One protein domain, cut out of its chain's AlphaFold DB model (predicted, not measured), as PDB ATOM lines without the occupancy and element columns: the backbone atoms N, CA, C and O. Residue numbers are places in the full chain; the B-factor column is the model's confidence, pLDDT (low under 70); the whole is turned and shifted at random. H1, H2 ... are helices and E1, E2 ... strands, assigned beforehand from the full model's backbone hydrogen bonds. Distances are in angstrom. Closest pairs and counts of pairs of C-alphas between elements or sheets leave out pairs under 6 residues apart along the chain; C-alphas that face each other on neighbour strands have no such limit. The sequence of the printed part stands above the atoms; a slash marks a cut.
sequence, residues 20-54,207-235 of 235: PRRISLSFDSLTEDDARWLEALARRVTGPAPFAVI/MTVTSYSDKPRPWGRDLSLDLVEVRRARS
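AT A GLANCE: This is residues 20 to 54 and 207 to 235 of the 235 residues of an uncharacterized protein of Lentzea aerocolonigenes (UniProt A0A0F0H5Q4). A twisted sheet of three long strands has one helix, H1, laid along one face, making two layers. The long axis runs from the E2 to E3 turn to the tail of residues 230 to 235. The printed part has 64 residues with E1, H1, E2 and E3 in chain order, mixed in class; the antiparallel sheet runs E1, E3, E2. It is only just loose, close to compact: radius of gyration of the C-alphas 13.1 A, spans 50 by 21 by 19 A.

IN THESE COORDINATES: E1, residues 22 to 30, begins at C-alpha 22 (19.348, -40.449, 93.411) and is 22.7 A long. H1, residues 32 to 42, measures 15.0 A. E2, residues 207 to 217, measures 27.8 A and bends by 67 degrees at residue 210. E3, residues 220 to 229, measures 29.1 A, ending at C-alpha 229 (13.373, -38.134, 93.905).

HOW THE PARTS SIT: E1 and E3 are antiparallel at 168 degrees, with N 25 and O 225 2.8 A apart, within hydrogen-bond range. E2 and E3 form a hairpin, antiparallel at 166 degrees, with N 210 and O 226 at 2.8 A. H1 is on the sheet at a height of 8.7 A, over E3 and only just not over E1, on which 2 of its C-alphas fall; the closest C-alphas of H1 and E3 are Glu 32 and Gly 220, 6.2 A. In H1 every O i to N i+4 pair is within hydrogen-bond range.

THE WHOLE: The C-alphas of Pro 218 and Ser 235, the two farthest apart, are 50.6 A apart. Residues 55 to 206 are not printed; C-alphas 54 and 207 stand 10.4 A apart across the cut. The links E1 to H1 and E2 to E3 are tight. Residues 47 to 48 and 232 to 235 have pLDDT under 70.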
ATOM      1  N   PRO A  20      13.271 -44.215  91.170       87.62
ATOM      2  CA  PRO A  20      13.502 -42.846  91.633       87.62
ATOM      3  C   PRO A  20      14.965 -42.451  91.440       87.62
ATOM      4  O   PRO A  20      15.863 -43.238  91.760       87.62
ATOM      5  N   ARG A  21      15.209 -41.238  90.943       89.62
ATOM      6  CA  ARG A  21      16.568 -40.706  90.812       89.62
ATOM      7  C   ARG A  21      17.202 -40.502  92.182       89.62
ATOM      8  O   ARG A  21      16.527 -40.166  93.157       89.62
ATOM      9  N   ARG A  22      18.517 -40.698  92.234       93.19
ATOM     10  CA  ARG A  22      19.348 -40.449  93.411       93.19
ATOM     11  C   ARG A  22      20.490 -39.537  93.003       93.19
ATOM     12  O   ARG A  22      21.098 -39.777  91.965       93.19
ATOM     13  N   ILE A  23      20.743 -38.503  93.792       92.50
ATOM     14  CA  ILE A  23      21.804 -37.528  93.535       92.50
ATOM     15  C   ILE A  23      22.594 -37.365  94.825       92.50
ATOM     16  O   ILE A  23      21.996 -37.117  95.867       92.50
ATOM     17  N   SER A  24      23.915 -37.476  94.746       94.25
ATOM     18  CA  SER A  24      24.810 -37.127  95.847       94.25
ATOM     19  C   SER A  24      25.519 -35.827  95.492       94.25
ATOM     20  O   SER A  24      26.153 -35.728  94.443       94.25
ATOM     21  N   LEU A  25      25.390 -34.826  96.355       93.88
ATOM     22  CA  LEU A  25      26.074 -33.542  96.238       93.88
ATOM     23  C   LEU A  25      27.171 -33.484  97.294       93.88
ATOM     24  O   LEU A  25      26.951 -33.891  98.433       93.88
ATOM     25  N   SER A  26      28.345 -32.988  96.920       94.94
ATOM     26  CA  SER A  26      29.454 -32.742  97.842       94.94
ATOM     27  C   SER A  26      29.980 -31.336  97.626       94.94
ATOM     28  O   SER A  26      30.153 -30.902  96.489       94.94
ATOM     29  N   PHE A  27      30.198 -30.639  98.730       94.75
ATOM     30  CA  PHE A  27      30.671 -29.270  98.770       94.75
ATOM     31  C   PHE A  27      31.902 -29.234  99.663       94.75
ATOM     32  O   PHE A  27      31.834 -29.666 100.813       94.75
ATOM     33  N   ASP A  28      33.002 -28.711  99.141       95.12
ATOM     34  CA  ASP A  28      34.254 -28.590  99.875       95.12
ATOM     35  C   ASP A  28      34.491 -27.137 100.275       95.12
ATOM     36  O   ASP A  28      34.275 -26.225  99.477       95.12
ATOM     37  N   SER A  29      35.018 -26.930 101.483       92.31
ATOM     38  CA  SER A  29      35.456 -25.603 101.955       92.31
ATOM     39  C   SER A  29      34.377 -24.512 101.860       92.31
ATOM     40  O   SER A  29      34.664 -23.373 101.490       92.31
ATOM     41  N   LEU A  30      33.134 -24.852 102.208       94.81
ATOM     42  CA  LEU A  30      32.049 -23.881 102.294       94.81
ATOM     43  C   LEU A  30      32.350 -22.820 103.349       94.81
ATOM     44  O   LEU A  30      32.904 -23.122 104.415       94.81
ATOM     45  N   THR A  31      31.918 -21.590 103.065       94.12
ATOM     46  CA  THR A  31      31.860 -20.542 104.081       94.12
ATOM     47  C   THR A  31      30.883 -20.950 105.182       94.12
ATOM     48  O   THR A  31      29.977 -21.760 104.970       94.12
ATOM     49  N   GLU A  32      31.047 -20.387 106.376       91.69
ATOM     50  CA  GLU A  32      30.172 -20.721 107.500       91.69
ATOM     51  C   GLU A  32      28.701 -20.363 107.214       91.69
ATOM     52  O   GLU A  32      27.798 -21.088 107.632       91.69
ATOM     53  N   ASP A  33      28.444 -19.279 106.477       92.31
ATOM     54  CA  ASP A  33      27.080 -18.865 106.139       92.31
ATOM     55  C   ASP A  33      26.437 -19.803 105.101       92.31
ATOM     56  O   ASP A  33      25.290 -20.220 105.294       92.31
ATOM     57  N   ASP A  34      27.178 -20.228 104.070       93.25
ATOM     58  CA  ASP A  34      26.689 -21.217 103.095       93.25
ATOM     59  C   ASP A  34      26.447 -22.581 103.752       93.25
ATOM     60  O   ASP A  34      25.434 -23.241 103.502       93.25
ATOM     61  N   ALA A  35      27.356 -22.994 104.643       93.56
ATOM     62  CA  ALA A  35      27.229 -24.238 105.386       93.56
ATOM     63  C   ALA A  35      26.001 -24.225 106.306       93.56
ATOM     64  O   ALA A  35      25.242 -25.195 106.320       93.56
ATOM     65  N   ARG A  36      25.744 -23.115 107.017       92.25
ATOM     66  CA  ARG A  36      24.530 -22.947 107.834       92.25
ATOM     67  C   ARG A  36      23.261 -22.990 106.987       92.25
ATOM     68  O   ARG A  36      22.274 -23.590 107.412       92.25
ATOM     69  N   TRP A  37      23.270 -22.389 105.798       90.44
ATOM     70  CA  TRP A  37      22.121 -22.442 104.895       90.44
ATOM     71  C   TRP A  37      21.846 -23.871 104.401       90.44
ATOM     72  O   TRP A  37      20.705 -24.334 104.461       90.44
ATOM     73  N   LEU A  38      22.884 -24.604 103.984       91.44
ATOM     74  CA  LEU A  38      22.758 -26.002 103.556       91.44
ATOM     75  C   LEU A  38      22.361 -26.935 104.706       91.44
ATOM     76  O   LEU A  38      21.540 -27.830 104.505       91.44
ATOM     77  N   GLU A  39      22.876 -26.712 105.915       92.38
ATOM     78  CA  GLU A  39      22.449 -27.431 107.118       92.38
ATOM     79  C   GLU A  39      20.956 -27.190 107.396       92.38
ATOM     80  O   GLU A  39      20.202 -28.136 107.646       92.38
ATOM     81  N   ALA A  40      20.499 -25.939 107.295       91.12
ATOM     82  CA  ALA A  40      19.095 -25.588 107.470       91.12
ATOM     83  C   ALA A  40      18.202 -26.239 106.399       91.12
ATOM     84  O   ALA A  40      17.126 -26.744 106.733       91.12
ATOM     85  N   LEU A  41      18.656 -26.298 105.142       88.25
ATOM     86  CA  LEU A  41      17.978 -27.017 104.059       88.25
ATOM     87  C   LEU A  41      17.901 -28.525 104.351       88.25
ATOM     88  O   LEU A  41      16.822 -29.117 104.273       88.25
ATOM     89  N   ALA A  42      19.022 -29.142 104.736       90.06
ATOM     90  CA  ALA A  42      19.117 -30.570 105.042       90.06
ATOM     91  C   ALA A  42      18.201 -30.980 106.199       90.06
ATOM     92  O   ALA A  42      17.507 -31.998 106.129       90.06
ATOM     93  N   ARG A  43      18.145 -30.144 107.239       89.62
ATOM     94  CA  ARG A  43      17.275 -30.311 108.411       89.62
ATOM     95  C   ARG A  43      15.842 -29.814 108.190       89.62
ATOM     96  O   ARG A  43      15.024 -29.951 109.095       89.62
ATOM     97  N   ARG A  44      15.525 -29.269 107.008       87.25
ATOM     98  CA  ARG A  44      14.205 -28.721 106.633       87.25
ATOM     99  C   ARG A  44      13.715 -27.602 107.559       87.25
ATOM    100  O   ARG A  44      12.522 -27.474 107.814       87.25
ATOM    101  N   VAL A  45      14.636 -26.789 108.067       87.06
ATOM    102  CA  VAL A  45      14.327 -25.656 108.955       87.06
ATOM    103  C   VAL A  45      13.655 -24.516 108.181       87.06
ATOM    104  O   VAL A  45      12.798 -23.825 108.722       87.06
ATOM    105  N   THR A  46      14.018 -24.325 106.911       70.75
ATOM    106  CA  THR A  46      13.637 -23.155 106.098       70.75
ATOM    107  C   THR A  46      12.396 -23.347 105.225       70.75
ATOM    108  O   THR A  46      12.012 -22.420 104.514       70.75
ATOM    109  N   GLY A  47      11.728 -24.503 105.272       66.94
ATOM    110  CA  GLY A  47      10.480 -24.695 104.536       66.94
ATOM    111  C   GLY A  47      10.102 -26.151 104.261       66.94
ATOM    112  O   GLY A  47      10.842 -27.079 104.600       66.94
ATOM    113  N   PRO A  48       8.926 -26.368 103.647       65.94
ATOM    114  CA  PRO A  48       8.441 -27.701 103.326       65.94
ATOM    115  C   PRO A  48       9.270 -28.341 102.203       65.94
ATOM    116  O   PRO A  48       9.522 -27.734 101.166       65.94
ATOM    117  N   ALA A  49       9.649 -29.606 102.387       72.94
ATOM    118  CA  ALA A  49      10.105 -30.465 101.295       72.94
ATOM    119  C   ALA A  49       8.912 -30.844 100.388       72.94
ATOM    120  O   ALA A  49       7.785 -30.941 100.890       72.94
ATOM    121  N   PRO A  50       9.125 -31.139  99.091       88.06
ATOM    122  CA  PRO A  50      10.410 -31.289  98.392       88.06
ATOM    123  C   PRO A  50      10.956 -29.997  97.761       88.06
ATOM    124  O   PRO A  50      10.202 -29.064  97.501       88.06
ATOM    125  N   PHE A  51      12.258 -29.982  97.448       87.44
ATOM    126  CA  PHE A  51      12.916 -28.900  96.702       87.44
ATOM    127  C   PHE A  51      13.348 -29.357  95.307       87.44
ATOM    128  O   PHE A  51      13.435 -30.551  95.027       87.44
ATOM    129  N   ALA A  52      13.606 -28.399  94.424       90.38
ATOM    130  CA  ALA A  52      14.083 -28.660  93.076       90.38
ATOM    131  C   ALA A  52      15.609 -28.678  93.024       90.38
ATOM    132  O   ALA A  52      16.259 -27.854  93.665       90.38
ATOM    133  N   VAL A  53      16.168 -29.585  92.227       89.31
ATOM    134  CA  VAL A  53      17.582 -29.559  91.842       89.31
ATOM    135  C   VAL A  53      17.633 -29.291  90.350       89.31
ATOM    136  O   VAL A  53      17.138 -30.095  89.562       89.31
ATOM    137  N   ILE A  54      18.204 -28.149  89.977       89.50
ATOM    138  CA  ILE A  54      18.423 -27.774  88.582       89.50
ATOM    139  C   ILE A  54      19.886 -28.061  88.279       89.50
ATOM    140  O   ILE A  54      20.779 -27.445  88.857       89.50
ATOM    141  N   MET A 207      13.113 -33.310  94.800       92.69
ATOM    142  CA  MET A 207      14.079 -34.072  95.580       92.69
ATOM    143  C   MET A 207      13.863 -33.867  97.081       92.69
ATOM    144  O   MET A 207      13.368 -32.834  97.544       92.69
ATOM    145  N   THR A 208      14.248 -34.869  97.865       92.81
ATOM    146  CA  THR A 208      14.309 -34.778  99.323       92.81
ATOM    147  C   THR A 208      15.638 -35.304  99.844       92.81
ATOM    148  O   THR A 208      16.170 -36.275  99.310       92.81
ATOM    149  N   VAL A 209      16.164 -34.673 100.894       92.94
ATOM    150  CA  VAL A 209      17.380 -35.128 101.580       92.94
ATOM    151  C   VAL A 209      17.067 -36.398 102.360       92.94
ATOM    152  O   VAL A 209      16.083 -36.461 103.103       92.94
ATOM    153  N   THR A 210      17.918 -37.400 102.172       93.62
ATOM    154  CA  THR A 210      17.860 -38.711 102.832       93.62
ATOM    155  C   THR A 210      19.070 -38.977 103.717       93.62
ATOM    156  O   THR A 210      18.957 -39.725 104.683       93.62
ATOM    157  N   SER A 211      20.200 -38.337 103.425       94.06
ATOM    158  CA  SER A 211      21.409 -38.372 104.243       94.06
ATOM    159  C   SER A 211      22.145 -37.036 104.122       94.06
ATOM    160  O   SER A 211      22.048 -36.350 103.103       94.06
ATOM    161  N   TYR A 212      22.820 -36.653 105.201       94.38
ATOM    162  CA  TYR A 212      23.588 -35.423 105.339       94.38
ATOM    163  C   TYR A 212      24.814 -35.710 106.202       94.38
ATOM    164  O   TYR A 212      24.698 -36.350 107.251       94.38
ATOM    165  N   SER A 213      25.974 -35.220 105.776       95.31
ATOM    166  CA  SER A 213      27.193 -35.247 106.580       95.31
ATOM    167  C   SER A 213      27.860 -33.887 106.596       95.31
ATOM    168  O   SER A 213      27.881 -33.205 105.573       95.31
ATOM    169  N   ASP A 214      28.465 -33.561 107.731       95.44
ATOM    170  CA  ASP A 214      29.198 -32.325 107.956       95.44
ATOM    171  C   ASP A 214      30.545 -32.620 108.592       95.44
ATOM    172  O   ASP A 214      30.623 -33.332 109.599       95.44
ATOM    173  N   LYS A 215      31.605 -32.094 107.984       94.25
ATOM    174  CA  LYS A 215      32.964 -32.205 108.492       94.25
ATOM    175  C   LYS A 215      33.543 -30.803 108.681       94.25
ATOM    176  O   LYS A 215      33.858 -30.142 107.688       94.25
ATOM    177  N   PRO A 216      33.746 -30.354 109.932       90.38
ATOM    178  CA  PRO A 216      34.413 -29.087 110.179       90.38
ATOM    179  C   PRO A 216      35.877 -29.141 109.722       90.38
ATOM    180  O   PRO A 216      36.570 -30.142 109.924       90.38
ATOM    181  N   ARG A 217      36.362 -28.040 109.140       87.62
ATOM    182  CA  ARG A 217      37.766 -27.806 108.772       87.62
ATOM    183  C   ARG A 217      38.258 -26.474 109.358       87.62
ATOM    184  O   ARG A 217      37.449 -25.605 109.662       87.62
ATOM    185  N   PRO A 218      39.584 -26.260 109.477       86.69
ATOM    186  CA  PRO A 218      40.127 -25.005 110.009       86.69
ATOM    187  C   PRO A 218      39.677 -23.728 109.275       86.69
ATOM    188  O   PRO A 218      39.642 -22.668 109.887       86.69
ATOM    189  N   TRP A 219      39.330 -23.821 107.987       84.44
ATOM    190  CA  TRP A 219      38.992 -22.672 107.131       84.44
ATOM    191  C   TRP A 219      37.601 -22.768 106.483       84.44
ATOM    192  O   TRP A 219      37.341 -22.075 105.506       84.44
ATOM    193  N   GLY A 220      36.722 -23.646 106.979       90.56
ATOM    194  CA  GLY A 220      35.392 -23.862 106.401       90.56
ATOM    195  C   GLY A 220      34.776 -25.197 106.816       90.56
ATOM    196  O   GLY A 220      35.215 -25.820 107.783       90.56
ATOM    197  N   ARG A 221      33.768 -25.657 106.075       93.94
ATOM    198  CA  ARG A 221      33.104 -26.955 106.301       93.94
ATOM    199  C   ARG A 221      32.985 -27.713 104.987       93.94
ATOM    200  O   ARG A 221      32.730 -27.101 103.952       93.94
ATOM    201  N   ASP A 222      33.138 -29.032 105.035       95.06
ATOM    202  CA  ASP A 222      32.701 -29.870 103.919       95.06
ATOM    203  C   ASP A 222      31.349 -30.474 104.247       95.06
ATOM    204  O   ASP A 222      31.155 -31.029 105.333       95.06
ATOM    205  N   LEU A 223      30.443 -30.417 103.281       95.56
ATOM    206  CA  LEU A 223      29.107 -30.974 103.402       95.56
ATOM    207  C   LEU A 223      28.846 -31.980 102.289       95.56
ATOM    208  O   LEU A 223      29.242 -31.779 101.142       95.56
ATOM    209  N   SER A 224      28.096 -33.029 102.612       95.50
ATOM    210  CA  SER A 224      27.535 -33.936 101.609       95.50
ATOM    211  C   SER A 224      26.043 -34.128 101.843       95.50
ATOM    212  O   SER A 224      25.594 -34.179 102.990       95.50
ATOM    213  N   LEU A 225      25.279 -34.229 100.755       94.44
ATOM    214  CA  LEU A 225      23.837 -34.467 100.751       94.44
ATOM    215  C   LEU A 225      23.509 -35.621  99.812       94.44
ATOM    216  O   LEU A 225      23.844 -35.554  98.632       94.44
ATOM    217  N   ASP A 226      22.774 -36.618 100.301       95.06
ATOM    218  CA  ASP A 226      22.160 -37.628  99.443       95.06
ATOM    219  C   ASP A 226      20.678 -37.330  99.273       95.06
ATOM    220  O   ASP A 226      19.906 -37.254 100.237       95.06
ATOM    221  N   LEU A 227      20.273 -37.192  98.021       93.44
ATOM    222  CA  LEU A 227      18.946 -36.793  97.606       93.44
ATOM    223  C   LEU A 227      18.243 -37.946  96.904       93.44
ATOM    224  O   LEU A 227      18.844 -38.655  96.096       93.44
ATOM    225  N   VAL A 228      16.945 -38.084  97.151       94.31
ATOM    226  CA  VAL A 228      16.080 -39.025  96.434       94.31
ATOM    227  C   VAL A 228      14.893 -38.281  95.838       94.31
ATOM    228  O   VAL A 228      14.292 -37.425  96.488       94.31
ATOM    229  N   GLU A 229      14.560 -38.624  94.596       92.38
ATOM    230  CA  GLU A 229      13.373 -38.134  93.905       92.38
ATOM    231  C   GLU A 229      12.106 -38.553  94.661       92.38
ATOM    232  O   GLU A 229      11.829 -39.738  94.870       92.38
ATOM    233  N   VAL A 230      11.309 -37.565  95.049       89.75
ATOM    234  CA  VAL A 230       9.965 -37.762  95.576       89.75
ATOM    235  C   VAL A 230       9.045 -38.089  94.411       89.75
ATOM    236  O   VAL A 230       9.115 -37.471  93.347       89.75
ATOM    237  N   ARG A 231       8.129 -39.039  94.617       81.50
ATOM    238  CA  ARG A 231       7.085 -39.392  93.651       81.50
ATOM    239  C   ARG A 231       5.706 -39.272  94.273       81.50
ATOM    240  O   ARG A 231       5.429 -39.911  95.282       81.50
ATOM    241  N   ARG A 232       4.828 -38.479  93.658       66.94
ATOM    242  CA  ARG A 232       3.401 -38.502  93.969       66.94
ATOM    243  C   ARG A 232       2.823 -39.821  93.475       66.94
ATOM    244  O   ARG A 232       3.147 -40.276  92.376       66.94
ATOM    245  N   ALA A 233       1.944 -40.412  94.280       46.69
ATOM    246  CA  ALA A 233       1.044 -41.439  93.786       46.69
ATOM    247  C   ALA A 233       0.259 -40.836  92.613       46.69
ATOM    248  O   ALA A 233      -0.288 -39.737  92.733       46.69
ATOM    249  N   ARG A 234       0.268 -41.510  91.462       46.91
ATOM    250  CA  ARG A 234      -0.583 -41.123  90.336       46.91
ATOM    251  C   ARG A 234      -2.030 -41.355  90.784       46.91
ATOM    252  O   ARG A 234      -2.396 -42.508  90.986       46.91
ATOM    253  N   SER A 235      -2.782 -40.280  91.015       40.66
ATOM    254  CA  SER A 235      -4.241 -40.318  91.176       40.66
ATOM    255  C   SER A 235      -4.916 -40.424  89.819       40.66
ATOM    256  O   SER A 235      -4.465 -39.665  88.926       40.66
TER     257      SER A 235